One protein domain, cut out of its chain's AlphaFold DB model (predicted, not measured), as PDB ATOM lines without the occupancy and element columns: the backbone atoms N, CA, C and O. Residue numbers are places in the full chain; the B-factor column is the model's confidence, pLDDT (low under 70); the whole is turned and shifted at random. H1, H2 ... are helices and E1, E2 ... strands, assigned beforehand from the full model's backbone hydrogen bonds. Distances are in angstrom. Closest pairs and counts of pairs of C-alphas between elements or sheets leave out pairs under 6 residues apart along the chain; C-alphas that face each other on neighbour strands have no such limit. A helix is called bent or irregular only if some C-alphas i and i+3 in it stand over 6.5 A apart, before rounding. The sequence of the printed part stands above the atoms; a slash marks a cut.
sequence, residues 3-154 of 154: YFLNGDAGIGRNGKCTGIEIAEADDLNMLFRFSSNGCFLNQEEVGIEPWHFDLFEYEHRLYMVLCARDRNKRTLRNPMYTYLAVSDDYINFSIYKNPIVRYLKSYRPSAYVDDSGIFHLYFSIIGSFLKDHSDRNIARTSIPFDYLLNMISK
ATOM      1  N   TYR A   3     -12.190 -23.070  -0.014       96.31
ATOM      2  CA  TYR A   3     -11.968 -24.506  -0.006       96.31
ATOM      3  C   TYR A   3     -13.319 -25.218  -0.009       96.31
ATOM      4  O   TYR A   3     -14.266 -24.773   0.644       96.31
ATOM      5  N   PHE A   4     -13.399 -26.344  -0.704       94.94
ATOM      6  CA  PHE A   4     -14.582 -27.193  -0.771       94.94
ATOM      7  C   PHE A   4     -14.181 -28.641  -0.515       94.94
ATOM      8  O   PHE A   4     -13.129 -29.083  -0.971       94.94
ATOM      9  N   LEU A   5     -15.034 -29.401   0.172       93.94
ATOM     10  CA  LEU A   5     -14.940 -30.861   0.135       93.94
ATOM     11  C   LEU A   5     -15.589 -31.341  -1.166       93.94
ATOM     12  O   LEU A   5     -16.735 -30.986  -1.436       93.94
ATOM     13  N   ASN A   6     -14.870 -32.136  -1.954       89.19
ATOM     14  CA  ASN A   6     -15.357 -32.647  -3.236       89.19
ATOM     15  C   ASN A   6     -16.195 -33.929  -3.070       89.19
ATOM     16  O   ASN A   6     -16.088 -34.642  -2.066       89.19
ATOM     17  N   GLY A   7     -16.986 -34.261  -4.090       87.25
ATOM     18  CA  GLY A   7     -17.871 -35.417  -4.139       87.25
ATOM     19  C   GLY A   7     -19.179 -35.175  -3.389       87.25
ATOM     20  O   GLY A   7     -19.693 -34.063  -3.336       87.25
ATOM     21  N   ASP A   8     -19.701 -36.230  -2.768       85.44
ATOM     22  CA  ASP A   8     -20.952 -36.191  -2.000       85.44
ATOM     23  C   ASP A   8     -20.681 -36.023  -0.493       85.44
ATOM     24  O   ASP A   8     -21.387 -36.585   0.349       85.44
ATOM     25  N   ALA A   9     -19.604 -35.319  -0.129       83.19
ATOM     26  CA  ALA A   9     -19.179 -35.137   1.258       83.19
ATOM     27  C   ALA A   9     -20.331 -34.596   2.125       83.19
ATOM     28  O   ALA A   9     -20.937 -33.567   1.833       83.19
ATOM     29  N   GLY A  10     -20.683 -35.317   3.192       75.06
ATOM     30  CA  GLY A  10     -21.801 -34.943   4.070       75.06
ATOM     31  C   GLY A  10     -23.209 -35.119   3.488       75.06
ATOM     32  O   GLY A  10     -24.186 -34.903   4.211       75.06
ATOM     33  N   ILE A  11     -23.354 -35.573   2.238       79.19
ATOM     34  CA  ILE A  11     -24.656 -35.841   1.621       79.19
ATOM     35  C   ILE A  11     -25.151 -37.230   2.045       79.19
ATOM     36  O   ILE A  11     -24.755 -38.283   1.538       79.19
ATOM     37  N   GLY A  12     -26.064 -37.239   3.015       69.44
ATOM     38  CA  GLY A  12     -26.705 -38.457   3.503       69.44
ATOM     39  C   GLY A  12     -25.733 -39.452   4.153       69.44
ATOM     40  O   GLY A  12     -24.645 -39.116   4.611       69.44
ATOM     41  N   ARG A  13     -26.145 -40.725   4.252       68.38
ATOM     42  CA  ARG A  13     -25.331 -41.769   4.911       68.38
ATOM     43  C   ARG A  13     -24.237 -42.352   4.019       68.38
ATOM     44  O   ARG A  13     -23.310 -42.949   4.565       68.38
ATOM     45  N   ASN A  14     -24.343 -42.195   2.705       75.38
ATOM     46  CA  ASN A  14     -23.439 -42.817   1.733       75.38
ATOM     47  C   ASN A  14     -22.515 -41.810   1.043       75.38
ATOM     48  O   ASN A  14     -21.689 -42.232   0.240       75.38
ATOM     49  N   GLY A  15     -22.632 -40.525   1.393       78.88
ATOM     50  CA  GLY A  15     -21.726 -39.482   0.948       78.88
ATOM     51  C   GLY A  15     -20.262 -39.878   1.115       78.88
ATOM     52  O   GLY A  15     -19.887 -40.524   2.109       78.88
ATOM     53  N   LYS A  16     -19.467 -39.545   0.098       87.12
ATOM     54  CA  LYS A  16     -18.032 -39.802   0.057       87.12
ATOM     55  C   LYS A  16     -17.299 -38.549  -0.405       87.12
ATOM     56  O   LYS A  16     -17.453 -38.128  -1.547       87.12
ATOM     57  N   CYS A  17     -16.455 -38.037   0.476       91.00
ATOM     58  CA  CYS A  17     -15.457 -37.032   0.191       91.00
ATOM     59  C   CYS A  17     -14.363 -37.651  -0.681       91.00
ATOM     60  O   CYS A  17     -13.723 -38.634  -0.289       91.00
ATOM     61  N   THR A  18     -14.162 -37.083  -1.866       90.62
ATOM     62  CA  THR A  18     -13.162 -37.546  -2.843       90.62
ATOM     63  C   THR A  18     -11.900 -36.691  -2.864       90.62
ATOM     64  O   THR A  18     -10.908 -37.109  -3.451       90.62
ATOM     65  N   GLY A  19     -11.913 -35.529  -2.211       93.06
ATOM     66  CA  GLY A  19     -10.771 -34.624  -2.153       93.06
ATOM     67  C   GLY A  19     -11.178 -33.226  -1.711       93.06
ATOM     68  O   GLY A  19     -12.240 -33.041  -1.112       93.06
ATOM     69  N   ILE A  20     -10.323 -32.260  -2.024       96.62
ATOM     70  CA  ILE A  20     -10.507 -30.843  -1.727       96.62
ATOM     71  C   ILE A  20     -10.423 -30.077  -3.046       96.62
ATOM     72  O   ILE A  20      -9.481 -30.276  -3.807       96.62
ATOM     73  N   GLU A  21     -11.385 -29.206  -3.319       95.81
ATOM     74  CA  GLU A  21     -11.295 -28.248  -4.426       95.81
ATOM     75  C   GLU A  21     -11.021 -26.859  -3.868       95.81
ATOM     76  O   GLU A  21     -11.529 -26.493  -2.806       95.81
ATOM     77  N   ILE A  22     -10.218 -26.085  -4.589       96.75
ATOM     78  CA  ILE A  22      -9.836 -24.733  -4.199       96.75
ATOM     79  C   ILE A  22     -10.251 -23.792  -5.316       96.75
ATOM     80  O   ILE A  22      -9.933 -24.018  -6.486       96.75
ATOM     81  N   ALA A  23     -10.974 -22.739  -4.949       95.62
ATOM     82  CA  ALA A  23     -11.330 -21.665  -5.856       95.62
ATOM     83  C   ALA A  23     -10.803 -20.318  -5.366       95.62
ATOM     84  O   ALA A  23     -10.729 -20.033  -4.170       95.62
ATOM     85  N   GLU A  24     -10.459 -19.458  -6.312       95.00
ATOM     86  CA  GLU A  24      -9.796 -18.189  -6.056       95.00
ATOM     87  C   GLU A  24     -10.460 -17.060  -6.829       95.00
ATOM     88  O   GLU A  24     -11.000 -17.251  -7.921       95.00
ATOM     89  N   ALA A  25     -10.430 -15.881  -6.225       93.38
ATOM     90  CA  ALA A  25     -10.819 -14.623  -6.828       93.38
ATOM     91  C   ALA A  25      -9.975 -13.523  -6.189       93.38
ATOM     92  O   ALA A  25      -9.686 -13.585  -4.990       93.38
ATOM     93  N   ASP A  26      -9.632 -12.516  -6.985       91.19
ATOM     94  CA  ASP A  26      -8.910 -11.330  -6.518       91.19
ATOM     95  C   ASP A  26      -9.835 -10.350  -5.772       91.19
ATOM     96  O   ASP A  26      -9.366  -9.483  -5.040       91.19
ATOM     97  N   ASP A  27     -11.156 -10.494  -5.943       90.44
ATOM     98  CA  ASP A  27     -12.183  -9.646  -5.336       90.44
ATOM     99  C   ASP A  27     -13.438 -10.461  -4.978       90.44
ATOM    100  O   ASP A  27     -13.827 -11.391  -5.690       90.44
ATOM    101  N   LEU A  28     -14.102 -10.091  -3.878       89.81
ATOM    102  CA  LEU A  28     -15.302 -10.774  -3.376       89.81
ATOM    103  C   LEU A  28     -16.526 -10.643  -4.300       89.81
ATOM    104  O   LEU A  28     -17.458 -11.436  -4.186       89.81
ATOM    105  N   ASN A  29     -16.539  -9.666  -5.207       91.69
ATOM    106  CA  ASN A  29     -17.614  -9.417  -6.169       91.69
ATOM    107  C   ASN A  29     -17.355 -10.067  -7.536       91.69
ATOM    108  O   ASN A  29     -18.092  -9.816  -8.493       91.69
ATOM    109  N   MET A  30     -16.308 -10.885  -7.657       91.75
ATOM    110  CA  MET A  30     -15.978 -11.607  -8.881       91.75
ATOM    111  C   MET A  30     -16.364 -13.084  -8.799       91.75
ATOM    112  O   MET A  30     -16.595 -13.653  -7.734       91.75
ATOM    113  N   LEU A  31     -16.426 -13.725  -9.968       91.31
ATOM    114  CA  LEU A  31     -16.583 -15.172 -10.042       91.31
ATOM    115  C   LEU A  31     -15.300 -15.853  -9.566       91.31
ATOM    116  O   LEU A  31     -14.242 -15.677 -10.174       91.31
ATOM    117  N   PHE A  32     -15.429 -16.673  -8.527       93.38
ATOM    118  CA  PHE A  32     -14.373 -17.580  -8.098       93.38
ATOM    119  C   PHE A  32     -14.096 -18.614  -9.188       93.38
ATOM    120  O   PHE A  32     -15.017 -19.195  -9.768       93.38
ATOM    121  N   ARG A  33     -12.815 -18.840  -9.475       94.19
ATOM    122  CA  ARG A  33     -12.346 -19.827 -10.449       94.19
ATOM    123  C   ARG A  33     -11.621 -20.939  -9.721       94.19
ATOM    124  O   ARG A  33     -10.789 -20.658  -8.866       94.19
ATOM    125  N   PHE A  34     -11.911 -22.184 -10.080       93.44
ATOM    126  CA  PHE A  34     -11.166 -23.323  -9.559       93.44
ATOM    127  C   PHE A  34      -9.696 -23.213  -9.968       93.44
ATOM    128  O   PHE A  34      -9.391 -23.103 -11.158       93.44
ATOM    129  N   SER A  35      -8.810 -23.203  -8.976       93.06
ATOM    130  CA  SER A  35      -7.369 -23.032  -9.152       93.06
ATOM    131  C   SER A  35      -6.607 -24.333  -8.929       93.06
ATOM    132  O   SER A  35      -5.585 -24.560  -9.572       93.06
ATOM    133  N   SER A  36      -7.071 -25.193  -8.016       94.06
ATOM    134  CA  SER A  36      -6.330 -26.378  -7.579       94.06
ATOM    135  C   SER A  36      -7.233 -27.465  -7.004       94.06
ATOM    136  O   SER A  36      -8.324 -27.194  -6.503       94.06
ATOM    137  N   ASN A  37      -6.730 -28.700  -7.048       96.00
ATOM    138  CA  ASN A  37      -7.321 -29.868  -6.404       96.00
ATOM    139  C   ASN A  37      -6.312 -30.443  -5.412       96.00
ATOM    140  O   ASN A  37      -5.185 -30.757  -5.793       96.00
ATOM    141  N   GLY A  38      -6.730 -30.591  -4.163       95.81
ATOM    142  CA  GLY A  38      -5.962 -31.213  -3.095       95.81
ATOM    143  C   GLY A  38      -6.596 -32.508  -2.603       95.81
ATOM    144  O   GLY A  38      -7.692 -32.906  -3.015       95.81
ATOM    145  N   CYS A  39      -5.913 -33.174  -1.680       96.62
ATOM    146  CA  CYS A  39      -6.428 -34.376  -1.038       96.62
ATOM    147  C   CYS A  39      -6.077 -34.447   0.451       96.62
ATOM    148  O   CYS A  39      -5.250 -33.694   0.969       96.62
ATOM    149  N   PHE A  40      -6.725 -35.387   1.140       96.69
ATOM    150  CA  PHE A  40      -6.317 -35.809   2.473       96.69
ATOM    151  C   PHE A  40      -5.280 -36.929   2.344       96.69
ATOM    152  O   PHE A  40      -5.621 -38.059   1.992       96.69
ATOM    153  N   LEU A  41      -4.018 -36.621   2.639       96.69
ATOM    154  CA  LEU A  41      -2.863 -37.490   2.382       96.69
ATOM    155  C   LEU A  41      -2.951 -38.848   3.091       96.69
ATOM    156  O   LEU A  41      -2.462 -39.853   2.582       96.69
ATOM    157  N   ASN A  42      -3.596 -38.889   4.255       94.75
ATOM    158  CA  ASN A  42      -3.757 -40.083   5.082       94.75
ATOM    159  C   ASN A  42      -5.233 -40.499   5.253       94.75
ATOM    160  O   ASN A  42      -5.596 -41.119   6.255       94.75
ATOM    161  N   GLN A  43      -6.096 -40.175   4.281       90.00
ATOM    162  CA  GLN A  43      -7.541 -40.441   4.350       90.00
ATOM    163  C   GLN A  43      -7.871 -41.907   4.657       90.00
ATOM    164  O   GLN A  43      -8.734 -42.186   5.494       90.00
ATOM    165  N   GLU A  44      -7.200 -42.842   3.979       88.56
ATOM    166  CA  GLU A  44      -7.446 -44.280   4.141       88.56
ATOM    167  C   GLU A  44      -7.043 -44.776   5.532       88.56
ATOM    168  O   GLU A  44      -7.760 -45.577   6.132       88.56
ATOM    169  N   GLU A  45      -5.938 -44.261   6.075       90.69
ATOM    170  CA  GLU A  45      -5.424 -44.653   7.388       90.69
ATOM    171  C   GLU A  45      -6.312 -44.145   8.532       90.69
ATOM    172  O   GLU A  45      -6.569 -44.860   9.504       90.69
ATOM    173  N   VAL A  46      -6.791 -42.903   8.422       91.06
ATOM    174  CA  VAL A  46      -7.657 -42.295   9.439       91.06
ATOM    175  C   VAL A  46      -9.074 -42.867   9.356       91.06
ATOM    176  O   VAL A  46      -9.719 -43.068  10.387       91.06
ATOM    177  N   GLY A  47      -9.551 -43.201   8.152       89.75
ATOM    178  CA  GLY A  47     -10.818 -43.909   7.949       89.75
ATOM    179  C   GLY A  47     -12.049 -43.091   8.344       89.75
ATOM    180  O   GLY A  47     -13.019 -43.628   8.888       89.75
ATOM    181  N   ILE A  48     -12.021 -41.783   8.086       90.62
ATOM    182  CA  ILE A  48     -13.123 -40.861   8.385       90.62
ATOM    183  C   ILE A  48     -13.792 -40.341   7.111       90.62
ATOM    184  O   ILE A  48     -13.232 -40.381   6.021       90.62
ATOM    185  N   GLU A  49     -15.011 -39.837   7.270       91.94
ATOM    186  CA  GLU A  49     -15.774 -39.144   6.234       91.94
ATOM    187  C   GLU A  49     -15.992 -37.672   6.626       91.94
ATOM    188  O   GLU A  49     -16.871 -37.415   7.457       91.94
ATOM    189  N   PRO A  50     -15.207 -36.722   6.082       93.38
ATOM    190  CA  PRO A  50     -15.336 -35.282   6.341       93.38
ATOM    191  C   PRO A  50     -16.651 -34.695   5.820       93.38
ATOM    192  O   PRO A  50     -17.036 -34.997   4.693       93.38
ATOM    193  N   TRP A  51     -17.329 -33.852   6.612       91.62
ATOM    194  CA  TRP A  51     -18.633 -33.257   6.248       91.62
ATOM    195  C   TRP A  51     -18.652 -31.723   6.274       91.62
ATOM    196  O   TRP A  51     -19.101 -31.096   5.323       91.62
ATOM    197  N   HIS A  52     -18.197 -31.107   7.367       92.75
ATOM    198  CA  HIS A  52     -18.081 -29.649   7.488       92.75
ATOM    199  C   HIS A  52     -16.745 -29.320   8.103       92.75
ATOM    200  O   HIS A  52     -16.255 -30.078   8.942       92.75
ATOM    201  N   PHE A  53     -16.202 -28.177   7.728       96.88
ATOM    202  CA  PHE A  53     -14.938 -27.716   8.247       96.88
ATOM    203  C   PHE A  53     -14.905 -26.194   8.328       96.88
ATOM    204  O   PHE A  53     -15.776 -25.516   7.783       96.88
ATOM    205  N   ASP A  54     -13.881 -25.715   9.013       98.12
ATOM    206  CA  ASP A  54     -13.432 -24.335   9.029       98.12
ATOM    207  C   ASP A  54     -11.900 -24.315   8.947       98.12
ATOM    208  O   ASP A  54     -11.245 -25.331   9.225       98.12
ATOM    209  N   LEU A  55     -11.341 -23.182   8.537       98.44
ATOM    210  CA  LEU A  55      -9.912 -23.002   8.306       98.44
ATOM    211  C   LEU A  55      -9.365 -21.860   9.151       98.44
ATOM    212  O   LEU A  55      -9.992 -20.813   9.277       98.44
ATOM    213  N   PHE A  56      -8.157 -22.043   9.668       98.31
ATOM    214  CA  PHE A  56      -7.399 -20.982  10.316       98.31
ATOM    215  C   PHE A  56      -5.911 -21.148  10.026       98.31
ATOM    216  O   PHE A  56      -5.416 -22.266   9.876       98.31
ATOM    217  N   GLU A  57      -5.196 -20.033   9.942       97.69
ATOM    218  CA  GLU A  57      -3.745 -20.031   9.775       97.69
ATOM    219  C   GLU A  57      -3.064 -19.861  11.135       97.69
ATOM    220  O   GLU A  57      -3.528 -19.094  11.981       97.69
ATOM    221  N   TYR A  58      -1.971 -20.588  11.351       97.38
ATOM    222  CA  TYR A  58      -1.104 -20.422  12.513       97.38
ATOM    223  C   TYR A  58       0.328 -20.810  12.133       97.38
ATOM    224  O   TYR A  58       0.536 -21.851  11.515       97.38
ATOM    225  N   GLU A  59       1.310 -19.965  12.467       95.06
ATOM    226  CA  GLU A  59       2.737 -20.188  12.158       95.06
ATOM    227  C   GLU A  59       3.003 -20.609  10.695       95.06
ATOM    228  O   GLU A  59       3.748 -21.548  10.421       95.06
ATOM    229  N   HIS A  60       2.378 -19.907   9.739       95.94
ATOM    230  CA  HIS A  60       2.497 -20.144   8.289       95.94
ATOM    231  C   HIS A  60       1.993 -21.506   7.798       95.94
ATOM    232  O   HIS A  60       2.306 -21.913   6.676       95.94
ATOM    233  N   ARG A  61       1.183 -22.194   8.601       97.75
ATOM    234  CA  ARG A  61       0.489 -23.421   8.218       97.75
ATOM    235  C   ARG A  61      -1.008 -23.202   8.213       97.75
ATOM    236  O   ARG A  61      -1.554 -22.521   9.085       97.75
ATOM    237  N   LEU A  62      -1.678 -23.853   7.272       98.50
ATOM    238  CA  LEU A  62      -3.128 -23.843   7.199       98.50
ATOM    239  C   LEU A  62      -3.687 -25.047   7.950       98.50
ATOM    240  O   LEU A  62      -3.431 -26.201   7.602       98.50
ATOM    241  N   TYR A  63      -4.481 -24.783   8.975       98.62
ATOM    242  CA  TYR A  63      -5.161 -25.804   9.750       98.62
ATOM    243  C   TYR A  63      -6.628 -25.878   9.355       98.62
ATOM    244  O   TYR A  63      -7.293 -24.867   9.145       98.62
ATOM    245  N   MET A  64      -7.144 -27.100   9.298       98.50
ATOM    246  CA  MET A  64      -8.548 -27.390   9.059       98.50
ATOM    247  C   MET A  64      -9.128 -28.073  10.286       98.50
ATOM    248  O   MET A  64      -8.737 -29.188  10.629       98.50
ATOM    249  N   VAL A  65     -10.097 -27.434  10.933       98.38
ATOM    250  CA  VAL A  65     -10.932 -28.119  11.914       98.38
ATOM    251  C   VAL A  65     -12.140 -28.686  11.188       98.38
ATOM    252  O   VAL A  65     -12.880 -27.951  10.546       98.38
ATOM    253  N   LEU A  66     -12.355 -29.997  11.260       96.81
ATOM    254  CA  LEU A  66     -13.433 -30.651  10.521       96.81
ATOM    255  C   LEU A  66     -14.266 -31.565  11.412       96.81
ATOM    256  O   LEU A  66     -13.738 -32.266  12.271       96.81
ATOM    257  N   CYS A  67     -15.579 -31.589  11.198       94.12
ATOM    258  CA  CYS A  67     -16.403 -32.676  11.701       94.12
ATOM    259  C   CYS A  67     -16.438 -33.801  10.673       94.12
ATOM    260  O   CYS A  67     -16.673 -33.574   9.480       94.12
ATOM    261  N   ALA A  68     -16.256 -35.023  11.153       92.31
ATOM    262  CA  ALA A  68     -16.248 -36.197  10.310       92.31
ATOM    263  C   ALA A  68     -16.918 -37.382  10.992       92.31
ATOM    264  O   ALA A  68     -16.936 -37.497  12.222       92.31
ATOM    265  N   ARG A  69     -17.454 -38.283  10.171       89.12
ATOM    266  CA  ARG A  69     -17.948 -39.574  10.638       89.12
ATOM    267  C   ARG A  69     -16.819 -40.599  10.628       89.12
ATOM    268  O   ARG A  69     -16.273 -40.891   9.570       89.12
ATOM    269  N   ASP A  70     -16.536 -41.191  11.780       86.00
ATOM    270  CA  ASP A  70     -15.594 -42.309  11.905       86.00
ATOM    271  C   ASP A  70     -16.204 -43.583  11.285       86.00
ATOM    272  O   ASP A  70     -17.228 -44.086  11.759       86.00
ATOM    273  N   ARG A  71     -15.615 -44.087  10.187       80.19
ATOM    274  CA  ARG A  71     -16.093 -45.297   9.490       80.19
ATOM    275  C   ARG A  71     -15.571 -46.584  10.132       80.19
ATOM    276  O   ARG A  71     -16.167 -47.641   9.920       80.19
ATOM    277  N   ASN A  72     -14.511 -46.504  10.934       76.19
ATOM    278  CA  ASN A  72     -13.922 -47.654  11.618       76.19
ATOM    279  C   ASN A  72     -14.772 -48.093  12.818       76.19
ATOM    280  O   ASN A  72     -14.764 -49.262  13.208       76.19
ATOM    281  N   LYS A  73     -15.566 -47.182  13.390       70.06
ATOM    282  CA  LYS A  73     -16.457 -47.479  14.515       70.06
ATOM    283  C   LYS A  73     -17.887 -47.763  14.059       70.06
ATOM    284  O   LYS A  73     -18.680 -46.859  13.807       70.06
ATOM    285  N   ARG A  74     -18.272 -49.044  14.066       60.00
ATOM    286  CA  ARG A  74     -19.682 -49.464  13.977       60.00
ATOM    287  C   ARG A  74     -20.387 -49.245  15.315       60.00
ATOM    288  O   ARG A  74     -20.569 -50.171  16.097       60.00
ATOM    289  N   THR A  75     -20.775 -48.010  15.598       63.06
ATOM    290  CA  THR A  75     -21.575 -47.677  16.782       63.06
ATOM    291  C   THR A  75     -23.055 -47.526  16.424       63.06
ATOM    292  O   THR A  75     -23.403 -47.022  15.360       63.06
ATOM    293  N   LEU A  76     -23.947 -47.889  17.357       51.53
ATOM    294  CA  LEU A  76     -25.405 -47.654  17.267       51.53
ATOM    295  C   LEU A  76     -25.770 -46.180  17.016       51.53
ATOM    296  O   LEU A  76     -26.848 -45.861  16.522       51.53
ATOM    297  N   ARG A  77     -24.868 -45.264  17.370       59.38
ATOM    298  CA  ARG A  77     -24.983 -43.825  17.144       59.38
ATOM    299  C   ARG A  77     -23.882 -43.426  16.163       59.38
ATOM    300  O   ARG A  77     -22.725 -43.623  16.506       59.38
ATOM    301  N   ASN A  78     -24.224 -42.866  14.995       65.44
ATOM    302  CA  ASN A  78     -23.247 -42.325  14.032       65.44
ATOM    303  C   ASN A  78     -22.188 -41.472  14.771       65.44
ATOM    304  O   ASN A  78     -22.579 -40.467  15.379       65.44
ATOM    305  N   PRO A  79     -20.906 -41.877  14.772       74.50
ATOM    306  CA  PRO A  79     -19.859 -41.209  15.533       74.50
ATOM    307  C   PRO A  79     -19.366 -39.989  14.754       74.50
ATOM    308  O   PRO A  79     -18.530 -40.114  13.866       74.50
ATOM    309  N   MET A  80     -19.946 -38.825  15.041       86.75
ATOM    310  CA  MET A  80     -19.533 -37.545  14.462       86.75
ATOM    311  C   MET A  80     -18.608 -36.839  15.443       86.75
ATOM    312  O   MET A  80     -19.054 -36.448  16.521       86.75
ATOM    313  N   TYR A  81     -17.338 -36.719  15.077       92.12
ATOM    314  CA  TYR A  81     -16.293 -36.150  15.925       92.12
ATOM    315  C   TYR A  81     -15.597 -34.992  15.225       92.12
ATOM    316  O   TYR A  81     -15.616 -34.900  13.997       92.12
ATOM    317  N   THR A  82     -14.959 -34.132  16.015       95.81
ATOM    318  CA  THR A  82     -14.137 -33.032  15.504       95.81
ATOM    319  C   THR A  82     -12.686 -33.475  15.424       95.81
ATOM    320  O   THR A  82     -12.119 -33.880  16.437       95.81
ATOM    321  N   TYR A  83     -12.089 -33.351  14.247       96.81
ATOM    322  CA  TYR A  83     -10.689 -33.625  13.946       96.81
ATOM    323  C   TYR A  83      -9.966 -32.334  13.571       96.81
ATOM    324  O   TYR A  83     -10.598 -31.329  13.238       96.81
ATOM    325  N   LEU A  84      -8.637 -32.393  13.613       98.19
ATOM    326  CA  LEU A  84      -7.757 -31.376  13.060       98.19
ATOM    327  C   LEU A  84      -7.014 -31.979  11.868       98.19
ATOM    328  O   LEU A  84      -6.608 -33.141  11.922       98.19
ATOM    329  N   ALA A  85      -6.804 -31.194  10.827       98.31
ATOM    330  CA  ALA A  85      -5.861 -31.481   9.763       98.31
ATOM    331  C   ALA A  85      -4.953 -30.270   9.540       98.31
ATOM    332  O   ALA A  85      -5.301 -29.155   9.922       98.31
ATOM    333  N   VAL A  86      -3.787 -30.499   8.949       98.44
ATOM    334  CA  VAL A  86      -2.776 -29.471   8.690       98.44
ATOM    335  C   VAL A  86      -2.277 -29.571   7.258       98.44
ATOM    336  O   VAL A  86      -2.152 -30.673   6.722       98.44
ATOM    337  N   SER A  87      -2.003 -28.421   6.655       98.44
ATOM    338  CA  SER A  87      -1.418 -28.276   5.333       98.44
ATOM    339  C   SER A  87      -0.217 -27.335   5.397       98.44
ATOM    340  O   SER A  87      -0.325 -26.206   5.882       98.44
ATOM    341  N   ASP A  88       0.924 -27.819   4.909       97.94
ATOM    342  CA  ASP A  88       2.143 -27.023   4.721       97.94
ATOM    343  C   ASP A  88       2.183 -26.350   3.333       97.94
ATOM    344  O   ASP A  88       2.893 -25.367   3.142       97.94
ATOM    345  N   ASP A  89       1.431 -26.872   2.355       97.44
ATOM    346  CA  ASP A  89       1.402 -26.406   0.960       97.44
ATOM    347  C   ASP A  89       0.099 -25.684   0.581       97.44
ATOM    348  O   ASP A  89      -0.087 -25.311  -0.574       97.44
ATOM    349  N   TYR A  90      -0.800 -25.488   1.553       97.56
ATOM    350  CA  TYR A  90      -2.124 -24.871   1.412       97.56
ATOM    351  C   TYR A  90      -3.068 -25.615   0.451       97.56
ATOM    352  O   TYR A  90      -4.144 -25.099   0.136       97.56
ATOM    353  N   ILE A  91      -2.704 -26.824   0.007       97.19
ATOM    354  CA  ILE A  91      -3.440 -27.623  -0.980       97.19
ATOM    355  C   ILE A  91      -3.809 -28.985  -0.390       97.19
ATOM    356  O   ILE A  91      -4.979 -29.372  -0.380       97.19
ATOM    357  N   ASN A  92      -2.819 -29.714   0.116       98.00
ATOM    358  CA  ASN A  92      -2.957 -31.062   0.641       98.00
ATOM    359  C   ASN A  92      -2.937 -31.054   2.166       98.00
ATOM    360  O   ASN A  92      -2.153 -30.343   2.791       98.00
ATOM    361  N   PHE A  93      -3.782 -31.883   2.768       98.44
ATOM    362  CA  PHE A  93      -3.960 -31.915   4.215       98.44
ATOM    363  C   PHE A  93      -3.611 -33.286   4.786       98.44
ATOM    364  O   PHE A  93      -4.028 -34.318   4.267       98.44
ATOM    365  N   SER A  94      -2.900 -33.304   5.907       97.81
ATOM    366  CA  SER A  94      -2.718 -34.494   6.738       97.81
ATOM    367  C   SER A  94      -3.606 -34.393   7.973       97.81
ATOM    368  O   SER A  94      -3.600 -33.375   8.664       97.81
ATOM    369  N   ILE A  95      -4.400 -35.426   8.248       97.38
ATOM    370  CA  ILE A  95      -5.370 -35.443   9.346       97.38
ATOM    371  C   ILE A  95      -4.726 -36.041  10.598       97.38
ATOM    372  O   ILE A  95      -4.203 -37.156  10.563       97.38
ATOM    373  N   TYR A  96      -4.832 -35.359  11.735       96.69
ATOM    374  CA  TYR A  96      -4.488 -35.950  13.025       96.69
ATOM    375  C   TYR A  96      -5.497 -37.051  13.370       96.69
ATOM    376  O   TYR A  96      -6.702 -36.810  13.465       96.69
ATOM    377  N   LYS A  97      -5.005 -38.277  13.565       92.25
ATOM    378  CA  LYS A  97      -5.835 -39.479  13.736       92.25
ATOM    379  C   LYS A  97      -6.741 -39.424  14.965       92.25
ATOM    380  O   LYS A  97      -7.845 -39.970  14.946       92.25
ATOM    381  N   ASN A  98      -6.290 -38.765  16.032       93.19
ATOM    382  CA  ASN A  98      -7.090 -38.589  17.234       93.19
ATOM    383  C   ASN A  98      -7.990 -37.349  17.130       93.19
ATOM    384  O   ASN A  98      -7.488 -36.238  16.964       93.19
ATOM    385  N   PRO A  99      -9.312 -37.501  17.313       94.19
ATOM    386  CA  PRO A  99     -10.219 -36.363  17.330       94.19
ATOM    387  C   PRO A  99      -9.993 -35.462  18.552       94.19
ATOM    388  O   PRO A  99      -9.797 -35.952  19.668       94.19
ATOM    389  N   ILE A 100     -10.129 -34.148  18.345       95.81
ATOM    390  CA  ILE A 100     -10.146 -33.114  19.391       95.81
ATOM    391  C   ILE A 100     -11.341 -33.345  20.329       95.81
ATOM    392  O   ILE A 100     -11.202 -33.366  21.551       95.81
ATOM    393  N   VAL A 101     -12.532 -33.554  19.753       92.00
ATOM    394  CA  VAL A 101     -13.781 -33.797  20.492       92.00
ATOM    395  C   VAL A 101     -14.293 -35.189  20.150       92.00
ATOM    396  O   VAL A 101     -14.777 -35.416  19.044       92.00
ATOM    397  N   ARG A 102     -14.186 -36.121  21.105       86.81
ATOM    398  CA  ARG A 102     -14.442 -37.559  20.875       86.81
ATOM    399  C   ARG A 102     -15.542 -38.193  21.723       86.81
ATOM    400  O   ARG A 102     -15.924 -39.333  21.484       86.81
ATOM    401  N   TYR A 103     -16.023 -37.475  22.734       84.00
ATOM    402  CA  TYR A 103     -17.045 -37.962  23.671       84.00
ATOM    403  C   TYR A 103     -18.394 -37.260  23.504       84.00
ATOM    404  O   TYR A 103     -19.363 -37.612  24.171       84.00
ATOM    405  N   LEU A 104     -18.466 -36.293  22.590       84.81
ATOM    406  CA  LEU A 104     -19.672 -35.564  22.225       84.81
ATOM    407  C   LEU A 104     -19.834 -35.630  20.714       84.81
ATOM    408  O   LEU A 104     -18.842 -35.604  19.987       84.81
ATOM    409  N   LYS A 105     -21.082 -35.699  20.247       86.75
ATOM    410  CA  LYS A 105     -21.366 -35.535  18.824       86.75
ATOM    411  C   LYS A 105     -21.213 -34.068  18.470       86.75
ATOM    412  O   LYS A 105     -22.045 -33.260  18.884       86.75
ATOM    413  N   SER A 106     -20.173 -33.751  17.720       89.62
ATOM    414  CA  SER A 106     -19.849 -32.388  17.321       89.62
ATOM    415  C   SER A 106     -20.092 -32.170  15.830       89.62
ATOM    416  O   SER A 106     -19.991 -33.089  15.011       89.62
ATOM    417  N   TYR A 107     -20.458 -30.942  15.476       90.69
ATOM    418  CA  TYR A 107     -20.810 -30.564  14.113       90.69
ATOM    419  C   TYR A 107     -20.519 -29.092  13.846       90.69
ATOM    420  O   TYR A 107     -20.570 -28.289  14.777       90.69
ATOM    421  N   ARG A 108     -20.236 -28.753  12.579       93.00
ATOM    422  CA  ARG A 108     -19.911 -27.386  12.123       93.00
ATOM    423  C   ARG A 108     -18.922 -26.685  13.066       93.00
ATOM    424  O   ARG A 108     -19.298 -25.715  13.726       93.00
ATOM    425  N   PRO A 109     -17.710 -27.244  13.222       96.44
ATOM    426  CA  PRO A 109     -16.704 -26.613  14.051       96.44
ATOM    427  C   PRO A 109     -16.245 -25.301  13.413       96.44
ATOM    428  O   PRO A 109     -16.244 -25.183  12.192       96.44
ATOM    429  N   SER A 110     -15.834 -24.355  14.246       98.12
ATOM    430  CA  SER A 110     -15.105 -23.153  13.851       98.12
ATOM    431  C   SER A 110     -14.048 -22.856  14.901       98.12
ATOM    432  O   SER A 110     -14.293 -23.057  16.097       98.12
ATOM    433  N   ALA A 111     -12.858 -22.453  14.470       98.38
ATOM    434  CA  ALA A 111     -11.740 -22.280  15.380       98.38
ATOM    435  C   ALA A 111     -10.768 -21.193  14.937       98.38
ATOM    436  O   ALA A 111     -10.675 -20.863  13.764       98.38
ATOM    437  N   TYR A 112     -10.019 -20.678  15.906       98.50
ATOM    438  CA  TYR A 112      -8.866 -19.816  15.685       98.50
ATOM    439  C   TYR A 112      -7.849 -20.021  16.810       98.50
ATOM    440  O   TYR A 112      -8.188 -20.551  17.874       98.50
ATOM    441  N   VAL A 113      -6.612 -19.588  16.584       98.56
ATOM    442  CA  VAL A 113      -5.588 -19.466  17.626       98.56
ATOM    443  C   VAL A 113      -5.347 -17.980  17.859       98.56
ATOM    444  O   VAL A 113      -5.220 -17.230  16.895       98.56
ATOM    445  N   ASP A 114      -5.374 -17.540  19.115       98.00
ATOM    446  CA  ASP A 114      -5.096 -16.142  19.456       98.00
ATOM    447  C   ASP A 114      -3.590 -15.848  19.556       98.00
ATOM    448  O   ASP A 114      -2.752 -16.750  19.534       98.00
ATOM    449  N   ASP A 115      -3.248 -14.570  19.728       96.62
ATOM    450  CA  ASP A 115      -1.860 -14.101  19.841       96.62
ATOM    451  C   ASP A 115      -1.112 -14.670  21.063       96.62
ATOM    452  O   ASP A 115       0.106 -14.548  21.165       96.62
ATOM    453  N   SER A 116      -1.827 -15.282  22.015       97.62
ATOM    454  CA  SER A 116      -1.241 -15.960  23.178       97.62
ATOM    455  C   SER A 116      -1.013 -17.458  22.936       97.62
ATOM    456  O   SER A 116      -0.643 -18.176  23.866       97.62
ATOM    457  N   GLY A 117      -1.250 -17.949  21.715       98.00
ATOM    458  CA  GLY A 117      -1.116 -19.361  21.356       98.00
ATOM    459  C   GLY A 117      -2.251 -20.236  21.898       98.00
ATOM    460  O   GLY A 117      -2.096 -21.457  22.023       98.00
ATOM    461  N   ILE A 118      -3.395 -19.644  22.262       98.69
ATOM    462  CA  ILE A 118      -4.558 -20.392  22.747       98.69
ATOM    463  C   ILE A 118      -5.480 -20.718  21.578       98.69
ATOM    464  O   ILE A 118      -6.008 -19.836  20.908       98.69
ATOM    465  N   PHE A 119      -5.725 -22.010  21.377       98.75
ATOM    466  CA  PHE A 119      -6.713 -22.515  20.437       98.75
ATOM    467  C   PHE A 119      -8.114 -22.392  21.033       98.75
ATOM    468  O   PHE A 119      -8.385 -22.939  22.104       98.75
ATOM    469  N   HIS A 120      -9.016 -21.714  20.325       98.69
ATOM    470  CA  HIS A 120     -10.432 -21.587  20.664       98.69
ATOM    471  C   HIS A 120     -11.265 -22.361  19.652       98.69
ATOM    472  O   HIS A 120     -11.162 -22.122  18.454       98.69
ATOM    473  N   LEU A 121     -12.128 -23.252  20.136       98.50
ATOM    474  CA  LEU A 121     -13.002 -24.074  19.305       98.50
ATOM    475  C   LEU A 121     -14.460 -23.874  19.695       98.50
ATOM    476  O   LEU A 121     -14.834 -24.085  20.850       98.50
ATOM    477  N   TYR A 122     -15.281 -23.564  18.699       97.44
ATOM    478  CA  TYR A 122     -16.735 -23.504  18.766       97.44
ATOM    479  C   TYR A 122     -17.318 -24.641  17.933       97.44
ATOM    480  O   TYR A 122     -16.817 -24.942  16.853       97.44
ATOM    481  N   PHE A 123     -18.366 -25.304  18.414       94.25
ATOM    482  CA  PHE A 123     -19.034 -26.359  17.651       94.25
ATOM    483  C   PHE A 123     -20.473 -26.562  18.106       94.25
ATOM    484  O   PHE A 123     -20.818 -26.362  19.268       94.25
ATOM    485  N   SER A 124     -21.316 -27.019  17.185       91.38
ATOM    486  CA  SER A 124     -22.675 -27.452  17.504       91.38
ATOM    487  C   SER A 124     -22.653 -28.839  18.144       91.38
ATOM    488  O   SER A 124     -21.966 -29.739  17.654       91.38
ATOM    489  N   ILE A 125     -23.440 -29.036  19.200       87.31
ATOM    490  CA  ILE A 125     -23.707 -30.367  19.756       87.31
ATOM    491  C   ILE A 125     -24.914 -30.968  19.032       87.31
ATOM    492  O   ILE A 125     -25.975 -30.351  18.976       87.31
ATOM    493  N   ILE A 126     -24.776 -32.188  18.504       80.25
ATOM    494  CA  ILE A 126     -25.905 -32.911  17.901       80.25
ATOM    495  C   ILE A 126     -26.569 -33.840  18.917       80.25
ATOM    496  O   ILE A 126     -25.973 -34.816  19.387       80.25
ATOM    497  N   GLY A 127     -27.865 -33.613  19.121       74.31
ATOM    498  CA  GLY A 127     -28.740 -34.431  19.952       74.31
ATOM    499  C   GLY A 127     -28.855 -33.923  21.388       74.31
ATOM    500  O   GLY A 127     -28.198 -32.973  21.799       74.31
ATOM    501  N   SER A 128     -29.712 -34.585  22.160       61.94
ATOM    502  CA  SER A 128     -29.997 -34.258  23.556       61.94
ATOM    503  C   SER A 128     -28.844 -34.710  24.460       61.94
ATOM    504  O   SER A 128     -28.824 -35.847  24.943       61.94
ATOM    505  N   PHE A 129     -27.843 -33.845  24.637       63.03
ATOM    506  CA  PHE A 129     -26.825 -34.009  25.683       63.03
ATOM    507  C   PHE A 129     -27.434 -33.803  27.078       63.03
ATOM    508  O   PHE A 129     -27.084 -34.499  28.028       63.03
ATOM    509  N   LEU A 130     -28.398 -32.890  27.166       65.00
ATOM    510  CA  LEU A 130     -29.208 -32.621  28.343       65.00
ATOM    511  C   LEU A 130     -30.610 -33.222  28.157       65.00
ATOM    512  O   LEU A 130     -31.039 -33.495  27.036       65.00
ATOM    513  N   LYS A 131     -31.312 -33.482  29.268       63.91
ATOM    514  CA  LYS A 131     -32.711 -33.960  29.250       63.91
ATOM    515  C   LYS A 131     -33.709 -32.865  28.865       63.91
ATOM    516  O   LYS A 131     -34.891 -33.161  28.717       63.91
ATOM    517  N   ASP A 132     -33.254 -31.624  28.752       60.97
ATOM    518  CA  ASP A 132     -34.044 -30.549  28.182       60.97
ATOM    519  C   ASP A 132     -33.945 -30.605  26.648       60.97
ATOM    520  O   ASP A 132     -33.023 -31.176  26.064       60.97
ATOM    521  N   HIS A 133     -34.936 -30.053  25.959       59.88
ATOM    522  CA  HIS A 133     -34.987 -30.024  24.497       59.88
ATOM    523  C   HIS A 133     -34.000 -28.994  23.904       59.88
ATOM    524  O   HIS A 133     -34.326 -28.301  22.949       59.88
ATOM    525  N   SER A 134     -32.803 -28.848  24.486       59.62
ATOM    526  CA  SER A 134     -31.749 -27.924  24.048       59.62
ATOM    527  C   SER A 134     -30.886 -28.528  22.932       59.62
ATOM    528  O   SER A 134     -29.659 -28.472  22.924       59.62
ATOM    529  N   ASP A 135     -31.525 -29.124  21.932       58.53
ATOM    530  CA  ASP A 135     -30.902 -29.845  20.817       58.53
ATOM    531  C   ASP A 135     -30.161 -28.944  19.798       58.53
ATOM    532  O   ASP A 135     -29.877 -29.362  18.674       58.53
ATOM    533  N   ARG A 136     -29.805 -27.713  20.196       69.06
ATOM    534  CA  ARG A 136     -29.143 -26.679  19.376       69.06
ATOM    535  C   ARG A 136     -28.085 -25.879  20.142       69.06
ATOM    536  O   ARG A 136     -27.906 -24.687  19.903       69.06
ATOM    537  N   ASN A 137     -27.395 -26.515  21.083       82.81
ATOM    538  CA  ASN A 137     -26.351 -25.847  21.856       82.81
ATOM    539  C   ASN A 137     -25.072 -25.655  21.032       82.81
ATOM    540  O   ASN A 137     -24.619 -26.569  20.335       82.81
ATOM    541  N   ILE A 138     -24.461 -24.481  21.186       89.69
ATOM    542  CA  ILE A 138     -23.081 -24.222  20.778       89.69
ATOM    543  C   ILE A 138     -22.193 -24.431  21.999       89.69
ATOM    544  O   ILE A 138     -22.380 -23.795  23.034       89.69
ATOM    545  N   ALA A 139     -21.232 -25.337  21.877       91.06
ATOM    546  CA  ALA A 139     -20.182 -25.528  22.859       91.06
ATOM    547  C   ALA A 139     -18.948 -24.718  22.476       91.06
ATOM    548  O   ALA A 139     -18.671 -24.503  21.294       91.06
ATOM    549  N   ARG A 140     -18.187 -24.322  23.497       94.94
ATOM    550  CA  ARG A 140     -16.878 -23.693  23.361       94.94
ATOM    551  C   ARG A 140     -15.872 -24.425  24.239       94.94
ATOM    552  O   ARG A 140     -16.192 -24.780  25.371       94.94
ATOM    553  N   THR A 141     -14.654 -24.594  23.741       96.25
ATOM    554  CA  THR A 141     -13.493 -24.981  24.548       96.25
ATOM    555  C   THR A 141     -12.265 -24.176  24.133       96.25
ATOM    556  O   THR A 141     -12.206 -23.684  23.004       96.25
ATOM    557  N   SER A 142     -11.300 -24.047  25.043       98.25
ATOM    558  CA  SER A 142     -10.039 -23.347  24.802       98.25
ATOM    559  C   SER A 142      -8.879 -24.092  25.456       98.25
ATOM    560  O   SER A 142      -9.026 -24.605  26.567       98.25
ATOM    561  N   ILE A 143      -7.738 -24.176  24.774       98.31
ATOM    562  CA  ILE A 143      -6.559 -24.919  25.242       98.31
ATOM    563  C   ILE A 143      -5.285 -24.384  24.564       98.31
ATOM    564  O   ILE A 143      -5.379 -23.942  23.420       98.31
ATOM    565  N   PRO A 144      -4.098 -24.420  25.201       98.56
ATOM    566  CA  PRO A 144      -2.851 -24.095  24.506       98.56
ATOM    567  C   PRO A 144      -2.665 -24.974  23.264       98.56
ATOM    568  O   PRO A 144      -2.834 -26.197  23.343       98.56
ATOM    569  N   PHE A 145      -2.342 -24.366  22.122       98.56
ATOM    570  CA  PHE A 145      -2.367 -25.077  20.846       98.56
ATOM    571  C   PHE A 145      -1.285 -26.159  20.759       98.56
ATOM    572  O   PHE A 145      -1.594 -27.300  20.421       98.56
ATOM    573  N   ASP A 146      -0.063 -25.876  21.215       97.44
ATOM    574  CA  ASP A 146       1.014 -26.873  21.296       97.44
ATOM    575  C   ASP A 146       0.632 -28.081  22.152       97.44
ATOM    576  O   ASP A 146       0.953 -29.232  21.841       97.44
ATOM    577  N   TYR A 147      -0.084 -27.838  23.252       97.88
ATOM    578  CA  TYR A 147      -0.565 -28.914  24.104       97.88
ATOM    579  C   TYR A 147      -1.614 -29.762  23.376       97.88
ATOM    580  O   TYR A 147      -1.541 -30.993  23.424       97.88
ATOM    581  N   LEU A 148      -2.539 -29.132  22.641       97.88
ATOM    582  CA  LEU A 148      -3.494 -29.845  21.795       97.88
ATOM    583  C   LEU A 148      -2.787 -30.704  20.739       97.88
ATOM    584  O   LEU A 148      -3.096 -31.892  20.636       97.88
ATOM    585  N   LEU A 149      -1.831 -30.138  19.995       97.31
ATOM    586  CA  LEU A 149      -1.072 -30.856  18.966       97.31
ATOM    587  C   LEU A 149      -0.369 -32.085  19.557       97.31
ATOM    588  O   LEU A 149      -0.485 -33.187  19.019       97.31
ATOM    589  N   ASN A 150       0.267 -31.941  20.721       96.62
ATOM    590  CA  ASN A 150       0.891 -33.053  21.442       96.62
ATOM    591  C   ASN A 150      -0.107 -34.133  21.893       96.62
ATOM    592  O   ASN A 150       0.245 -35.311  21.966       96.62
ATOM    593  N   MET A 151      -1.346 -33.761  22.226       95.25
ATOM    594  CA  MET A 151      -2.386 -34.723  22.598       95.25
ATOM    595  C   MET A 151      -2.879 -35.541  21.404       95.25
ATOM    596  O   MET A 151      -3.099 -36.745  21.546       95.25
ATOM    597  N   ILE A 152      -3.087 -34.899  20.252       95.00
ATOM    598  CA  ILE A 152      -3.720 -35.534  19.086       95.00
ATOM    599  C   ILE A 152      -2.728 -36.222  18.139       95.00
ATOM    600  O   ILE A 152      -3.154 -37.015  17.304       95.00
ATOM    601  N   SER A 153      -1.425 -35.967  18.298       90.44
ATOM    602  CA  SER A 153      -0.352 -36.601  17.512       90.44
ATOM    603  C   SER A 153       0.062 -37.996  18.004       90.44
ATOM    604  O   SER A 153       0.886 -38.640  17.361       90.44
ATOM    605  N   LYS A 154      -0.449 -38.445  19.157       72.25
ATOM    606  CA  LYS A 154      -0.132 -39.756  19.758       72.25
ATOM    607  C   LYS A 154      -0.928 -40.902  19.144       72.25
ATOM    608  O   LYS A 154      -0.431 -42.042  19.203       72.25
TER     609      LYS A 154
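Overview. This is residues 3 to 154 of the 154 residues of an uncharacterized protein of Tannerella sp. oral taxon BU063 isolate Cell 8/11 (UniProt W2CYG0). A strongly twisted, bent sheet of three strands, E4 E5 E6, makes the middle, and a second sheet, E7 E8 E9, is partly face to face with it in a sandwich, two sheets laid face to face. A third sheet, E1 E2 E3, lies on the far side of the middle sheet from E7 E8 E9, and the closing helix H2 folds back from the end of E9 over E8. The printed part has 152 residues with nine named strands and two named helices, in the order E1 E2 E3 H1 E4 E5 E6 E7 E8 E9 H2, and its class is mostly strand. Each sheet is antiparallel, with its strands side by side in chain order. The whole is compact and rounded, with a radius of gyration of the C-alphas of 15.8 A and spans of 48 by 40 by 35 A.

Along the chain. In the sheet nearest the mean of the C-alphas, E4 is residues 48 to 58, 24.1 A from first to last C-alpha, E5 is residues 61 to 70, 25.1 A, and E6 is residues 80 to 87, 22.3 A. E4 bends by 88 degrees at residue 51, and E5 bends by 62 degrees at residue 67. C-alpha 48 is at (-13.123, -40.861, 8.385). E7 is residues 106 to 113, 19.2 A, and bends by 59 degrees at residue 109; E8 is residues 118 to 125, 21.8 A, and E9 is residues 138 to 144, 20.6 A. H2, residues 145 to 152, follows at once and ends with C-alpha 152 at (-3.720, -35.534, 19.086). E1 is residues 3 to 7, 13.1 A, beginning with C-alpha 3 at (-11.968, -24.506, -0.006). E2 is residues 17 to 24, 20.6 A, E3 is residues 33 to 38, 15.0 A, and H1 is residues 43 to 46, 5.4 A.

Arrangement. E4 E5 E6 is a meander, each strand the antiparallel neighbour of the one before, as are E7 E8 E9 and E1 E2 E3. In the hairpin of E4 and E5, N 54 and O 65 are 2.9 A apart, within hydrogen-bond range; in that of E5 and E6, N 64 and O 85 are 2.8 A apart. Residues 85 to 86 of E6 also pair, antiparallel, with residues 94 to 95. In the sandwich the best planes stand 33 degrees apart, and the facing parts are 8.8 A centre to centre. The closest C-alphas of E4 and E7 are those of Asp 54 and Ser 110, 5.2 A apart, while E4 and E8 are apart. Across E7 and E8, N 110 and O 122 are 2.8 A apart, and across E8 and E9, N 121 and O 141 are 2.9 A apart. H2 is on the sheet E7 E8 E9 and over E8, at a height over the sheet of 10.0 A; its line rises 61 degrees, and it stands up from the sheet. H2 only grazes E4 E5 E6. The closest C-alphas of E2 and E4 are those of Cys 17 and Pro 50, 6.4 A apart. N 4 and O 21 of E1 and E2 are 2.8 A apart, and N 22 and O 36 of E2 and E3 are 2.9 A apart. H1 is not on any of the three sheets. Each O i to N i+4 pair in H2 is within hydrogen-bond range; H1 is too short for such a pair.

Size, cuts and confidence. The C-alphas farthest apart are those of Asp 26 and Lys 131, 48.6 A. The printed part has no cut and ends at the chain's last residue. The links E6 to E7, 18 residues, and E8 to E9, 12 residues, are long. The mean pLDDT of the printed part is 89.6; residues 12 to 13, 74 to 78 and 128 to 136 are under 70.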